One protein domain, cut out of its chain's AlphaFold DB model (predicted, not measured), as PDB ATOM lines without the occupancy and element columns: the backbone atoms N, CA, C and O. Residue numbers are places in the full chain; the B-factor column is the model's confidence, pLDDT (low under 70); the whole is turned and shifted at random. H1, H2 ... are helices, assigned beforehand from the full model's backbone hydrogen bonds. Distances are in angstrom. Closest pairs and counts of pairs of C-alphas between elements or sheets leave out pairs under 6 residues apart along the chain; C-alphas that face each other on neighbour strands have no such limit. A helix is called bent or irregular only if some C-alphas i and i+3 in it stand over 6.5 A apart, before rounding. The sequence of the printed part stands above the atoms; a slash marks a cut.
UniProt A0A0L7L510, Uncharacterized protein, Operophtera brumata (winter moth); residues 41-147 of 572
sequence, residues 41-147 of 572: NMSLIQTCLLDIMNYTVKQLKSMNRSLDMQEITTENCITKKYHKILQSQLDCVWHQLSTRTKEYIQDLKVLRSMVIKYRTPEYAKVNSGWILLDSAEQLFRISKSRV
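What this domain is: This is residues 41 to 147 of the 572 residues of an uncharacterized protein of Operophtera brumata (winter moth) (UniProt A0A0L7L510). A long helix, H1, is the spine of an elongated all-helix domain, with H4 and H7 side by side with it on different sides, both running opposite ways to it. H3 runs beside H4 across a looser gap, and the short helices H2, H5 and H6 lie between the longer ones along the chain. The printed part has 107 residues with seven named helices, H1 to H7 in order, and no named strand. It is compact, with a radius of gyration of the C-alphas of 14.2 A, and spans 45 by 25 by 20 A.

Where its parts are: H1, residues 41 to 63, begins at C-alpha 41 (18.513, 12.923, 33.256) and is 33.4 A long. H2 is residues 74 to 78. H3, residues 82 to 93, 17.5 A, is irregular, but only just: C-alphas 89 and 92 are 7.0 A apart. H4, residues 99 to 116, measures 26.3 A. H5 is residues 121 to 125 and H6 residues 129 to 132. H7, residues 134 to 145, 16.4 A, ends at C-alpha 145 (20.977, 10.776, 42.159).

How they stand to each other: H1 is the hub. It touches H4 at a shallow tilt of 21 degrees, opposite ways, closest at the C-alphas of Thr 56 and Tyr 104, 6.3 A. It touches H7 at 28 degrees, shallow, opposite ways, closest at Cys 48 and Ser 135, C-alphas 4.9 A apart. H2 touches H1, closest C-alphas Asn 54 and Thr 74, 6.0 A. H6 only just touches H1, with 3 pairs of C-alphas within 8 A, closest Ile 52 and Trp 130, 6.5 A. H3 and H4 are close but not clearly touching; H5 touches no helix. Every O i to N i+4 pair is within hydrogen-bond range in H1, H2 and H7; H3 has 6 of 8, H4 13 of 14, H5 0 of 1 with 1 of 2 O i to N i+3, and H6 is too short.

The domain as a whole: The C-alphas farthest apart, Ser 66 and Val 147, are 45.1 A apart. The printed part has no cut, and no link is long. Mean pLDDT of the printed part is 73.2, with residues 68 to 70, 113 to 129, 131 and 142 to 147 under 70.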
ATOM      1  N   ASN A  41      17.447  13.748  32.677       70.19
ATOM      2  CA  ASN A  41      18.513  12.923  33.256       70.19
ATOM      3  C   ASN A  41      19.108  11.929  32.232       70.19
ATOM      4  O   ASN A  41      20.320  11.715  32.221       70.19
ATOM      5  N   MET A  42      18.300  11.347  31.334       71.75
ATOM      6  CA  MET A  42      18.804  10.469  30.263       71.75
ATOM      7  C   MET A  42      19.553  11.247  29.177       71.75
ATOM      8  O   MET A  42      20.571  10.759  28.691       71.75
ATOM      9  N   SER A  43      19.087  12.448  28.827       77.62
ATOM     10  CA  SER A  43      19.764  13.347  27.885       77.62
ATOM     11  C   SER A  43      21.150  13.750  28.399       77.62
ATOM     12  O   SER A  43      22.140  13.617  27.682       77.62
ATOM     13  N   LEU A  44      21.259  14.127  29.680       80.19
ATOM     14  CA  LEU A  44      22.544  14.441  30.312       80.19
ATOM     15  C   LEU A  44      23.496  13.233  30.328       80.19
ATOM     16  O   LEU A  44      24.650  13.372  29.929       80.19
ATOM     17  N   ILE A  45      23.019  12.032  30.691       78.81
ATOM     18  CA  ILE A  45      23.831  10.799  30.623       78.81
ATOM     19  C   ILE A  45      24.291  10.514  29.181       78.81
ATOM     20  O   ILE A  45      25.450  10.148  28.974       78.81
ATOM     21  N   GLN A  46      23.414  10.684  28.184       79.31
ATOM     22  CA  GLN A  46      23.754  10.497  26.770       79.31
ATOM     23  C   GLN A  46      24.857  11.469  26.332       79.31
ATOM     24  O   GLN A  46      25.834  11.028  25.729       79.31
ATOM     25  N   THR A  47      24.740  12.755  26.668       85.12
ATOM     26  CA  THR A  47      25.758  13.775  26.366       85.12
ATOM     27  C   THR A  47      27.093  13.434  27.025       85.12
ATOM     28  O   THR A  47      28.093  13.307  26.321       85.12
ATOM     29  N   CYS A  48      27.109  13.135  28.329       84.38
ATOM     30  CA  CYS A  48      28.332  12.745  29.036       84.38
ATOM     31  C   CYS A  48      29.016  11.514  28.413       84.38
ATOM     32  O   CYS A  48      30.237  11.499  28.250       84.38
ATOM     33  N   LEU A  49      28.249  10.488  28.021       82.81
ATOM     34  CA  LEU A  49      28.786   9.304  27.339       82.81
ATOM     35  C   LEU A  49      29.347   9.635  25.949       82.81
ATOM     36  O   LEU A  49      30.405   9.119  25.581       82.81
ATOM     37  N   LEU A  50      28.672  10.492  25.179       84.19
ATOM     38  CA  LEU A  50      29.146  10.932  23.864       84.19
ATOM     39  C   LEU A  50      30.418  11.781  23.971       84.19
ATOM     40  O   LEU A  50      31.316  11.607  23.148       84.19
ATOM     41  N   ASP A  51      30.552  12.624  24.993       86.44
ATOM     42  CA  ASP A  51      31.766  13.409  25.254       86.44
ATOM     43  C   ASP A  51      32.960  12.518  25.606       86.44
ATOM     44  O   ASP A  51      34.038  12.661  25.024       86.44
ATOM     45  N   ILE A  52      32.756  11.522  26.474       85.00
ATOM     46  CA  ILE A  52      33.776  10.521  26.810       85.00
ATOM     47  C   ILE A  52      34.180   9.702  25.564       85.00
ATOM     48  O   ILE A  52      35.368   9.439  25.336       85.00
ATOM     49  N   MET A  53      33.222   9.337  24.704       83.75
ATOM     50  CA  MET A  53      33.503   8.669  23.426       83.75
ATOM     51  C   MET A  53      34.240   9.585  22.431       83.75
ATOM     52  O   MET A  53      35.177   9.142  21.769       83.75
ATOM     53  N   ASN A  54      33.883  10.870  22.351       87.25
ATOM     54  CA  ASN A  54      34.589  11.868  21.542       87.25
ATOM     55  C   ASN A  54      36.036  12.047  22.022       87.25
ATOM     56  O   ASN A  54      36.954  12.087  21.200       87.25
ATOM     57  N   TYR A  55      36.260  12.120  23.336       86.94
ATOM     58  CA  TYR A  55      37.592  12.226  23.928       86.94
ATOM     59  C   TYR A  55      38.453  10.994  23.616       86.94
ATOM     60  O   TYR A  55      39.554  11.134  23.085       86.94
ATOM     61  N   THR A  56      37.943   9.786  23.869       84.62
ATOM     62  CA  THR A  56      38.686   8.535  23.618       84.62
ATOM     63  C   THR A  56      39.004   8.327  22.133       84.62
ATOM     64  O   THR A  56      40.128   7.941  21.809       84.62
ATOM     65  N   VAL A  57      38.097   8.680  21.211       86.31
ATOM     66  CA  VAL A  57      38.390   8.699  19.762       86.31
ATOM     67  C   VAL A  57      39.460   9.739  19.405       86.31
ATOM     68  O   VAL A  57      40.358   9.434  18.620       86.31
ATOM     69  N   LYS A  58      39.422  10.949  19.978       86.06
ATOM     70  CA  LYS A  58      40.451  11.983  19.743       86.06
ATOM     71  C   LYS A  58      41.833  11.544  20.239       86.06
ATOM     72  O   LYS A  58      42.807  11.724  19.511       86.06
ATOM     73  N   GLN A  59      41.925  10.924  21.418       84.50
ATOM     74  CA  GLN A  59      43.184  10.369  21.936       84.50
ATOM     75  C   GLN A  59      43.709   9.239  21.040       84.50
ATOM     76  O   GLN A  59      44.871   9.270  20.630       84.50
ATOM     77  N   LEU A  60      42.835   8.304  20.643       84.44
ATOM     78  CA  LEU A  60      43.172   7.229  19.707       84.44
ATOM     79  C   LEU A  60      43.698   7.773  18.366       84.44
ATOM     80  O   LEU A  60      44.660   7.229  17.828       84.44
ATOM     81  N   LYS A  61      43.128   8.871  17.847       84.00
ATOM     82  CA  LYS A  61      43.627   9.516  16.623       84.00
ATOM     83  C   LYS A  61      44.964  10.227  16.808       84.00
ATOM     84  O   LYS A  61      45.846  10.075  15.970       84.00
ATOM     85  N   SER A  62      45.122  10.973  17.899       83.94
ATOM     86  CA  SER A  62      46.350  11.719  18.203       83.94
ATOM     87  C   SER A  62      47.569  10.793  18.306       83.94
ATOM     88  O   SER A  62      48.614  11.058  17.713       83.94
ATOM     89  N   MET A  63      47.409   9.657  18.993       81.12
ATOM     90  CA  MET A  63      48.495   8.701  19.230       81.12
ATOM     91  C   MET A  63      48.963   7.947  17.981       81.12
ATOM     92  O   MET A  63      50.110   7.512  17.946       81.12
ATOM     93  N   ASN A  64      48.112   7.782  16.964       78.81
ATOM     94  CA  ASN A  64      48.439   7.006  15.763       78.81
ATOM     95  C   ASN A  64      48.407   7.887  14.502       78.81
ATOM     96  O   ASN A  64      47.817   7.513  13.496       78.81
ATOM     97  N   ARG A  65      49.039   9.070  14.547       73.25
ATOM     98  CA  ARG A  65      49.028  10.082  13.465       73.25
ATOM     99  C   ARG A  65      49.479   9.571  12.080       73.25
ATOM    100  O   ARG A  65      49.187  10.220  11.082       73.25
ATOM    101  N   SER A  66      50.174   8.435  12.014       70.31
ATOM    102  CA  SER A  66      50.578   7.749  10.778       70.31
ATOM    103  C   SER A  66      49.496   6.857  10.148       70.31
ATOM    104  O   SER A  66      49.679   6.413   9.017       70.31
ATOM    105  N   LEU A  67      48.390   6.573  10.846       70.56
ATOM    106  CA  LEU A  67      47.296   5.730  10.355       70.56
ATOM    107  C   LEU A  67      46.135   6.583   9.832       70.56
ATOM    108  O   LEU A  67      45.657   7.491  10.516       70.56
ATOM    109  N   ASP A  68      45.619   6.238   8.653       67.19
ATOM    110  CA  ASP A  68      44.457   6.906   8.061       67.19
ATOM    111  C   ASP A  68      43.139   6.463   8.725       67.19
ATOM    112  O   ASP A  68      42.406   5.589   8.260       67.19
ATOM    113  N   MET A  69      42.842   7.064   9.878       67.62
ATOM    114  CA  MET A  69      41.688   6.734  10.722       67.62
ATOM    115  C   MET A  69      40.425   7.537  10.360       67.62
ATOM    116  O   MET A  69      39.688   7.991  11.248       67.62
ATOM    117  N   GLN A  70      40.153   7.737   9.067       68.75
ATOM    118  CA  GLN A  70      38.916   8.383   8.598       68.75
ATOM    119  C   GLN A  70      37.658   7.653   9.095       68.75
ATOM    120  O   GLN A  70      36.726   8.295   9.576       68.75
ATOM    121  N   GLU A  71      37.654   6.316   9.087       71.25
ATOM    122  CA  GLU A  71      36.494   5.515   9.507       71.25
ATOM    123  C   GLU A  71      36.243   5.515  11.027       71.25
ATOM    124  O   GLU A  71      35.146   5.166  11.477       71.25
ATOM    125  N   ILE A  72      37.212   5.940  11.842       74.94
ATOM    126  CA  ILE A  72      37.069   6.015  13.302       74.94
ATOM    127  C   ILE A  72      36.379   7.337  13.679       74.94
ATOM    128  O   ILE A  72      37.008   8.284  14.145       74.94
ATOM    129  N   THR A  73      35.073   7.445  13.447       79.12
ATOM    130  CA  THR A  73      34.239   8.565  13.930       79.12
ATOM    131  C   THR A  73      33.381   8.126  15.114       79.12
ATOM    132  O   THR A  73      33.121   6.934  15.297       79.12
ATOM    133  N   THR A  74      32.909   9.068  15.933       77.69
ATOM    134  CA  THR A  74      32.005   8.754  17.051       77.69
ATOM    135  C   THR A  74      30.648   8.231  16.585       77.69
ATOM    136  O   THR A  74      30.136   7.281  17.179       77.69
ATOM    137  N   GLU A  75      30.139   8.717  15.450       75.81
ATOM    138  CA  GLU A  75      29.000   8.120  14.735       75.81
ATOM    139  C   GLU A  75      29.247   6.635  14.418       75.81
ATOM    140  O   GLU A  75      28.417   5.766  14.698       75.81
ATOM    141  N   ASN A  76      30.431   6.302  13.894       78.56
ATOM    142  CA  ASN A  76      30.776   4.924  13.567       78.56
ATOM    143  C   ASN A  76      30.955   4.055  14.823       78.56
ATOM    144  O   ASN A  76      30.526   2.897  14.792       78.56
ATOM    145  N   CYS A  77      31.480   4.601  15.929       76.75
ATOM    146  CA  CYS A  77      31.621   3.914  17.224       76.75
ATOM    147  C   CYS A  77      30.283   3.402  17.786       76.75
ATOM    148  O   CYS A  77      30.227   2.329  18.400       76.75
ATOM    149  N   ILE A  78      29.193   4.130  17.527       77.19
ATOM    150  CA  ILE A  78      27.815   3.780  17.908       77.19
ATOM    151  C   ILE A  78      27.278   2.574  17.109       77.19
ATOM    152  O   ILE A  78      26.439   1.810  17.604       77.19
ATOM    153  N   THR A  79      27.811   2.281  15.920       75.62
ATOM    154  CA  THR A  79      27.308   1.182  15.073       75.62
ATOM    155  C   THR A  79      27.740  -0.216  15.546       75.62
ATOM    156  O   THR A  79      28.899  -0.456  15.883       75.62
ATOM    157  N   LYS A  80      26.834  -1.210  15.498       72.88
ATOM    158  CA  LYS A  80      27.117  -2.615  15.896       72.88
ATOM    159  C   LYS A  80      28.307  -3.258  15.161       72.88
ATOM    160  O   LYS A  80      28.885  -4.216  15.666       72.88
ATOM    161  N   LYS A  81      28.686  -2.734  13.991       73.56
ATOM    162  CA  LYS A  81      29.796  -3.230  13.158       73.56
ATOM    163  C   LYS A  81      31.156  -2.595  13.493       73.56
ATOM    164  O   LYS A  81      32.157  -3.058  12.954       73.56
ATOM    165  N   TYR A  82      31.217  -1.608  14.394       79.38
ATOM    166  CA  TYR A  82      32.438  -0.859  14.721       79.38
ATOM    167  C   TYR A  82      33.651  -1.740  15.055       79.38
ATOM    168  O   TYR A  82      34.720  -1.536  14.497       79.38
ATOM    169  N   HIS A  83      33.486  -2.779  15.881       77.69
ATOM    170  CA  HIS A  83      34.594  -3.674  16.249       77.69
ATOM    171  C   HIS A  83      35.215  -4.391  15.036       77.69
ATOM    172  O   HIS A  83      36.400  -4.698  15.061       77.69
ATOM    173  N   LYS A  84      34.442  -4.660  13.972       80.12
ATOM    174  CA  LYS A  84      34.977  -5.269  12.743       80.12
ATOM    175  C   LYS A  84      35.760  -4.264  11.901       80.12
ATOM    176  O   LYS A  84      36.780  -4.636  11.344       80.12
ATOM    177  N   ILE A  85      35.305  -3.010  11.853       79.12
ATOM    178  CA  ILE A  85      36.019  -1.900  11.199       79.12
ATOM    179  C   ILE A  85      37.354  -1.660  11.913       79.12
ATOM    180  O   ILE A  85      38.414  -1.726  11.301       79.12
ATOM    181  N   LEU A  86      37.295  -1.491  13.238       79.56
ATOM    182  CA  LEU A  86      38.459  -1.272  14.088       79.56
ATOM    183  C   LEU A  86      39.470  -2.421  13.987       79.56
ATOM    184  O   LEU A  86      40.663  -2.169  13.876       79.56
ATOM    185  N   GLN A  87      39.001  -3.674  13.975       80.19
ATOM    186  CA  GLN A  87      39.870  -4.827  13.754       80.19
ATOM    187  C   GLN A  87      40.485  -4.796  12.348       80.19
ATOM    188  O   GLN A  87      41.698  -4.886  12.235       80.19
ATOM    189  N   SER A  88      39.692  -4.579  11.294       78.44
ATOM    190  CA  SER A  88      40.186  -4.562   9.907       78.44
ATOM    191  C   SER A  88      41.259  -3.503   9.636       78.44
ATOM    192  O   SER A  88      42.098  -3.728   8.771       78.44
ATOM    193  N   GLN A  89      41.231  -2.358  10.328       78.25
ATOM    194  CA  GLN A  89      42.260  -1.323  10.183       78.25
ATOM    195  C   GLN A  89      43.482  -1.548  11.085       78.25
ATOM    196  O   GLN A  89      44.577  -1.107  10.743       78.25
ATOM    197  N   LEU A  90      43.313  -2.205  12.239       77.88
ATOM    198  CA  LEU A  90      44.363  -2.307  13.256       77.88
ATOM    199  C   LEU A  90      45.049  -3.675  13.351       77.88
ATOM    200  O   LEU A  90      46.117  -3.725  13.951       77.88
ATOM    201  N   ASP A  91      44.509  -4.754  12.770       79.06
ATOM    202  CA  ASP A  91      45.124  -6.098  12.810       79.06
ATOM    203  C   ASP A  91      46.545  -6.071  12.218       79.06
ATOM    204  O   ASP A  91      47.505  -6.498  12.859       79.06
ATOM    205  N   CYS A  92      46.700  -5.451  11.041       73.06
ATOM    206  CA  CYS A  92      47.964  -5.360  10.300       73.06
ATOM    207  C   CYS A  92      49.089  -4.640  11.065       73.06
ATOM    208  O   CYS A  92      50.266  -4.884  10.810       73.06
ATOM    209  N   VAL A  93      48.737  -3.752  11.999       76.06
ATOM    210  CA  VAL A  93      49.678  -2.962  12.814       76.06
ATOM    211  C   VAL A  93      49.575  -3.281  14.308       76.06
ATOM    212  O   VAL A  93      50.232  -2.632  15.121       76.06
ATOM    213  N   TRP A  94      48.808  -4.305  14.702       80.06
ATOM    214  CA  TRP A  94      48.456  -4.580  16.102       80.06
ATOM    215  C   TRP A  94      49.680  -4.745  17.008       80.06
ATOM    216  O   TRP A  94      49.692  -4.288  18.153       80.06
ATOM    217  N   HIS A  95      50.745  -5.355  16.487       78.31
ATOM    218  CA  HIS A  95      52.012  -5.535  17.197       78.31
ATOM    219  C   HIS A  95      52.777  -4.221  17.420       78.31
ATOM    220  O   HIS A  95      53.448  -4.089  18.438       78.31
ATOM    221  N   GLN A  96      52.624  -3.238  16.528       75.69
ATOM    222  CA  GLN A  96      53.266  -1.920  16.605       75.69
ATOM    223  C   GLN A  96      52.497  -0.934  17.506       75.69
ATOM    224  O   GLN A  96      53.063   0.054  17.967       75.69
ATOM    225  N   LEU A  97      51.212  -1.192  17.791       82.19
ATOM    226  CA  LEU A  97      50.407  -0.327  18.661       82.19
ATOM    227  C   LEU A  97      50.904  -0.350  20.112       82.19
ATOM    228  O   LEU A  97      51.059  -1.420  20.712       82.19
ATOM    229  N   SER A  98      51.040   0.834  20.714       82.69
ATOM    230  CA  SER A  98      51.378   0.980  22.135       82.69
ATOM    231  C   SER A  98      50.344   0.313  23.058       82.69
ATOM    232  O   SER A  98      49.165   0.185  22.709       82.69
ATOM    233  N   THR A  99      50.758  -0.067  24.271       83.06
ATOM    234  CA  THR A  99      49.853  -0.603  25.306       83.06
ATOM    235  C   THR A  99      48.695   0.356  25.585       83.06
ATOM    236  O   THR A  99      47.540  -0.055  25.559       83.06
ATOM    237  N   ARG A 100      48.984   1.657  25.704       81.69
ATOM    238  CA  ARG A 100      47.982   2.708  25.926       81.69
ATOM    239  C   ARG A 100      47.000   2.865  24.755       81.69
ATOM    240  O   ARG A 100      45.817   3.111  24.969       81.69
ATOM    241  N   THR A 101      47.442   2.640  23.514       82.12
ATOM    242  CA  THR A 101      46.538   2.557  22.350       82.12
ATOM    243  C   THR A 101      45.563   1.381  22.493       82.12
ATOM    244  O   THR A 101      44.369   1.525  22.224       82.12
ATOM    245  N   LYS A 102      46.053   0.220  22.945       83.50
ATOM    246  CA  LYS A 102      45.241  -0.990  23.173       83.50
ATOM    247  C   LYS A 102      44.253  -0.814  24.333       83.50
ATOM    248  O   LYS A 102      43.137  -1.318  24.239       83.50
ATOM    249  N   GLU A 103      44.610  -0.052  25.364       83.12
ATOM    250  CA  GLU A 103      43.705   0.331  26.458       83.12
ATOM    251  C   GLU A 103      42.549   1.211  25.959       83.12
ATOM    252  O   GLU A 103      41.393   0.847  26.168       83.12
ATOM    253  N   TYR A 104      42.809   2.275  25.184       82.56
ATOM    254  CA  TYR A 104      41.731   3.102  24.608       82.56
ATOM    255  C   TYR A 104      40.770   2.304  23.698       82.56
ATOM    256  O   TYR A 104      39.576   2.603  23.628       82.56
ATOM    257  N   ILE A 105      41.256   1.256  23.027       82.19
ATOM    258  CA  ILE A 105      40.427   0.327  22.237       82.19
ATOM    259  C   ILE A 105      39.514  -0.526  23.136       82.19
ATOM    260  O   ILE A 105      38.353  -0.769  22.788       82.19
ATOM    261  N   GLN A 106      40.006  -0.969  24.296       80.38
ATOM    262  CA  GLN A 106      39.201  -1.676  25.297       80.38
ATOM    263  C   GLN A 106      38.180  -0.740  25.958       80.38
ATOM    264  O   GLN A 106      37.009  -1.113  26.071       80.38
ATOM    265  N   ASP A 107      38.573   0.491  26.288       80.00
ATOM    266  CA  ASP A 107      37.675   1.532  26.795       80.00
ATOM    267  C   ASP A 107      36.533   1.807  25.817       80.00
ATOM    268  O   ASP A 107      35.369   1.714  26.201       80.00
ATOM    269  N   LEU A 108      36.818   2.032  24.529       79.94
ATOM    270  CA  LEU A 108      35.779   2.219  23.508       79.94
ATOM    271  C   LEU A 108      34.821   1.022  23.413       79.94
ATOM    272  O   LEU A 108      33.618   1.205  23.208       79.94
ATOM    273  N   LYS A 109      35.317  -0.207  23.600       78.12
ATOM    274  CA  LYS A 109      34.488  -1.424  23.627       78.12
ATOM    275  C   LYS A 109      33.562  -1.466  24.848       78.12
ATOM    276  O   LYS A 109      32.435  -1.955  24.721       78.12
ATOM    277  N   VAL A 110      33.990  -0.943  25.999       77.44
ATOM    278  CA  VAL A 110      33.171  -0.902  27.222       77.44
ATOM    279  C   VAL A 110      32.252   0.311  27.280       77.44
ATOM    280  O   VAL A 110      31.079   0.119  27.582       77.44
ATOM    281  N   LEU A 111      32.692   1.503  26.884       76.69
ATOM    282  CA  LEU A 111      31.844   2.693  26.726       76.69
ATOM    283  C   LEU A 111      30.675   2.406  25.780       76.69
ATOM    284  O   LEU A 111      29.513   2.621  26.123       76.69
ATOM    285  N   ARG A 112      30.959   1.763  24.641       73.00
ATOM    286  CA  ARG A 112      29.939   1.223  23.734       73.00
ATOM    287  C   ARG A 112      28.979   0.249  24.429       73.00
ATOM    288  O   ARG A 112      27.785   0.243  24.131       73.00
ATOM    289  N   SER A 113      29.485  -0.610  25.315       67.44
ATOM    290  CA  SER A 113      28.635  -1.510  26.099       67.44
ATOM    291  C   SER A 113      27.800  -0.756  27.133       67.44
ATOM    292  O   SER A 113      26.679  -1.189  27.365       67.44
ATOM    293  N   MET A 114      28.308   0.327  27.730       61.94
ATOM    294  CA  MET A 114      27.609   1.149  28.725       61.94
ATOM    295  C   MET A 114      26.455   1.937  28.103       61.94
ATOM    296  O   MET A 114      25.346   1.879  28.625       61.94
ATOM    297  N   VAL A 115      26.679   2.557  26.939       58.59
ATOM    298  CA  VAL A 115      25.649   3.257  26.142       58.59
ATOM    299  C   VAL A 115      24.445   2.361  25.822       58.59
ATOM    300  O   VAL A 115      23.319   2.839  25.750       58.59
ATOM    301  N   ILE A 116      24.666   1.055  25.641       49.97
ATOM    302  CA  ILE A 116      23.604   0.089  25.313       49.97
ATOM    303  C   ILE A 116      23.086  -0.631  26.575       49.97
ATOM    304  O   ILE A 116      21.948  -1.096  26.598       49.97
ATOM    305  N   LYS A 117      23.918  -0.788  27.616       49.78
ATOM    306  CA  LYS A 117      23.635  -1.571  28.832       49.78
ATOM    307  C   LYS A 117      24.383  -0.991  30.034       49.78
ATOM    308  O   LYS A 117      25.586  -1.210  30.168       49.78
ATOM    309  N   TYR A 118      23.655  -0.376  30.966       43.62
ATOM    310  CA  TYR A 118      24.179  -0.046  32.296       43.62
ATOM    311  C   TYR A 118      24.777  -1.307  32.945       43.62
ATOM    312  O   TYR A 118      24.064  -2.272  33.242       43.62
ATOM    313  N   ARG A 119      26.103  -1.319  33.104       39.59
ATOM    314  CA  ARG A 119      26.876  -2.403  33.722       39.59
ATOM    315  C   ARG A 119      27.372  -1.938  35.090       39.59
ATOM    316  O   ARG A 119      27.473  -0.741  35.333       39.59
ATOM    317  N   THR A 120      27.637  -2.889  35.980       38.66
ATOM    318  CA  THR A 120      28.076  -2.636  37.356       38.66
ATOM    319  C   THR A 120      29.343  -1.765  37.424       38.66
ATOM    320  O   THR A 120      30.191  -1.840  36.526       38.66
ATOM    321  N   PRO A 121      29.503  -0.949  38.486       44.94
ATOM    322  CA  PRO A 121      30.588   0.035  38.608       44.94
ATOM    323  C   PRO A 121      31.986  -0.582  38.785       44.94
ATOM    324  O   PRO A 121      32.982   0.133  38.784       44.94
ATOM    325  N   GLU A 122      32.084  -1.905  38.916       39.97
ATOM    326  CA  GLU A 122      33.325  -2.645  39.179       39.97
ATOM    327  C   GLU A 122      34.368  -2.484  38.062       39.97
ATOM    328  O   GLU A 122      35.564  -2.492  38.339       39.97
ATOM    329  N   TYR A 123      33.935  -2.295  36.807       48.44
ATOM    330  CA  TYR A 123      34.861  -2.066  35.690       48.44
ATOM    331  C   TYR A 123      35.543  -0.692  35.768       48.44
ATOM    332  O   TYR A 123      36.704  -0.558  35.399       48.44
ATOM    333  N   ALA A 124      34.862   0.325  36.306       51.75
ATOM    334  CA  ALA A 124      35.375   1.694  36.394       51.75
ATOM    335  C   ALA A 124      36.430   1.893  37.506       51.75
ATOM    336  O   ALA A 124      36.738   3.023  37.866       51.75
ATOM    337  N   LYS A 125      36.974   0.812  38.079       49.44
ATOM    338  CA  LYS A 125      38.058   0.863  39.073       49.44
ATOM    339  C   LYS A 125      39.431   0.476  38.513       49.44
ATOM    340  O   LYS A 125      40.401   0.517  39.263       49.44
ATOM    341  N   VAL A 126      39.535   0.089  37.236       49.03
ATOM    342  CA  VAL A 126      40.784  -0.432  36.654       49.03
ATOM    343  C   VAL A 126      41.113   0.259  35.321       49.03
ATOM    344  O   VAL A 126      40.373   0.144  34.350       49.03
ATOM    345  N   ASN A 127      42.256   0.953  35.293       52.16
ATOM    346  CA  ASN A 127      42.971   1.552  34.147       52.16
ATOM    347  C   ASN A 127      42.310   2.622  33.257       52.16
ATOM    348  O   ASN A 127      43.030   3.246  32.478       52.16
ATOM    349  N   SER A 128      41.011   2.903  33.333       58.59
ATOM    350  CA  SER A 128      40.395   3.762  32.313       58.59
ATOM    351  C   SER A 128      40.578   5.273  32.554       58.59
ATOM    352  O   SER A 128      39.847   5.895  33.329       58.59
ATOM    353  N   GLY A 129      41.521   5.898  31.840       63.16
ATOM    354  CA  GLY A 129      41.889   7.316  32.001       63.16
ATOM    355  C   GLY A 129      40.788   8.351  31.713       63.16
ATOM    356  O   GLY A 129      40.978   9.529  32.000       63.16
ATOM    357  N   TRP A 130      39.630   7.941  31.181       72.06
ATOM    358  CA  TRP A 130      38.464   8.816  31.008       72.06
ATOM    359  C   TRP A 130      37.694   9.108  32.307       72.06
ATOM    360  O   TRP A 130      36.849   9.998  32.304       72.06
ATOM    361  N   ILE A 131      37.995   8.420  33.417       68.31
ATOM    362  CA  ILE A 131      37.406   8.703  34.743       68.31
ATOM    363  C   ILE A 131      37.757  10.121  35.230       68.31
ATOM    364  O   ILE A 131      36.972  10.728  35.948       68.31
ATOM    365  N   LEU A 132      38.912  10.653  34.814       73.75
ATOM    366  CA  LEU A 132      39.398  11.993  35.172       73.75
ATOM    367  C   LEU A 132      38.713  13.135  34.397       73.75
ATOM    368  O   LEU A 132      39.096  14.288  34.563       73.75
ATOM    369  N   LEU A 133      37.768  12.831  33.505       77.88
ATOM    370  CA  LEU A 133      37.029  13.841  32.753       77.88
ATOM    371  C   LEU A 133      35.809  14.298  33.559       77.88
ATOM    372  O   LEU A 133      35.054  13.454  34.041       77.88
ATOM    373  N   ASP A 134      35.540  15.603  33.607       77.81
ATOM    374  CA  ASP A 134      34.367  16.167  34.297       77.81
ATOM    375  C   ASP A 134      33.053  15.485  33.866       77.81
ATOM    376  O   ASP A 134      32.190  15.191  34.691       77.81
ATOM    377  N   SER A 135      32.920  15.134  32.579       80.06
ATOM    378  CA  SER A 135      31.787  14.370  32.034       80.06
ATOM    379  C   SER A 135      31.587  13.001  32.709       80.06
ATOM    380  O   SER A 135      30.454  12.534  32.818       80.06
ATOM    381  N   ALA A 136      32.656  12.345  33.170       78.00
ATOM    382  CA  ALA A 136      32.577  11.085  33.906       78.00
ATOM    383  C   ALA A 136      32.124  11.307  35.356       78.00
ATOM    384  O   ALA A 136      31.262  10.570  35.836       78.00
ATOM    385  N   GLU A 137      32.609  12.356  36.027       76.25
ATOM    386  CA  GLU A 137      32.102  12.744  37.350       76.25
ATOM    387  C   GLU A 137      30.606  13.097  37.286       76.25
ATOM    388  O   GLU A 137      29.816  12.592  38.089       76.25
ATOM    389  N   GLN A 138      30.185  13.871  36.277       77.06
ATOM    390  CA  GLN A 138      28.769  14.161  36.029       77.06
ATOM    391  C   GLN A 138      27.949  12.884  35.827       77.06
ATOM    392  O   GLN A 138      26.889  12.735  36.437       77.06
ATOM    393  N   LEU A 139      28.455  11.929  35.042       76.56
ATOM    394  CA  LEU A 139      27.803  10.636  34.840       76.56
ATOM    395  C   LEU A 139      27.621   9.876  36.159       76.56
ATOM    396  O   LEU A 139      26.531   9.353  36.400       76.56
ATOM    397  N   PHE A 140      28.637   9.821  37.027       71.25
ATOM    398  CA  PHE A 140      28.518   9.171  38.337       71.25
ATOM    399  C   PHE A 140      27.557   9.916  39.267       71.25
ATOM    400  O   PHE A 140      26.741   9.271  39.929       71.25
ATOM    401  N   ARG A 141      27.588  11.253  39.275       70.38
ATOM    402  CA  ARG A 141      26.691  12.100  40.075       70.38
ATOM    403  C   ARG A 141      25.225  11.886  39.698       70.38
ATOM    404  O   ARG A 141      24.418  11.592  40.577       70.38
ATOM    405  N   ILE A 142      24.904  11.937  38.403       68.31
ATOM    406  CA  ILE A 142      23.548  11.698  37.880       68.31
ATOM    407  C   ILE A 142      23.144  10.227  38.076       68.31
ATOM    408  O   ILE A 142      22.011   9.925  38.438       68.31
ATOM    409  N   SER A 143      24.066   9.275  37.900       65.69
ATOM    410  CA  SER A 143      23.767   7.855  38.152       65.69
ATOM    411  C   SER A 143      23.482   7.568  39.628       65.69
ATOM    412  O   SER A 143      22.665   6.697  39.921       65.69
ATOM    413  N   LYS A 144      24.122   8.297  40.556       62.91
ATOM    414  CA  LYS A 144      23.854   8.199  41.995       62.91
ATOM    415  C   LYS A 144      22.533   8.873  42.372       62.91
ATOM    416  O   LYS A 144      21.771   8.259  43.114       62.91
ATOM    417  N   SER A 145      22.233  10.068  41.848       61.19
ATOM    418  CA  SER A 145      20.977  10.776  42.159       61.19
ATOM    419  C   SER A 145      19.735   9.984  41.739       61.19
ATOM    420  O   SER A 145      18.732  10.017  42.436       61.19
ATOM    421  N   ARG A 146      19.835   9.171  40.678       61.38
ATOM    422  CA  ARG A 146      18.782   8.228  40.256       61.38
ATOM    423  C   ARG A 146      18.471   7.099  41.252       61.38
ATOM    424  O   ARG A 146      17.463   6.420  41.078       61.38
ATOM    425  N   VAL A 147      19.338   6.833  42.233       54.06
ATOM    426  CA  VAL A 147      19.225   5.679  43.155       54.06
ATOM    427  C   VAL A 147      19.176   6.101  44.629       54.06
ATOM    428  O   VAL A 147      18.604   5.384  45.446       54.06
TER     429      VAL A 147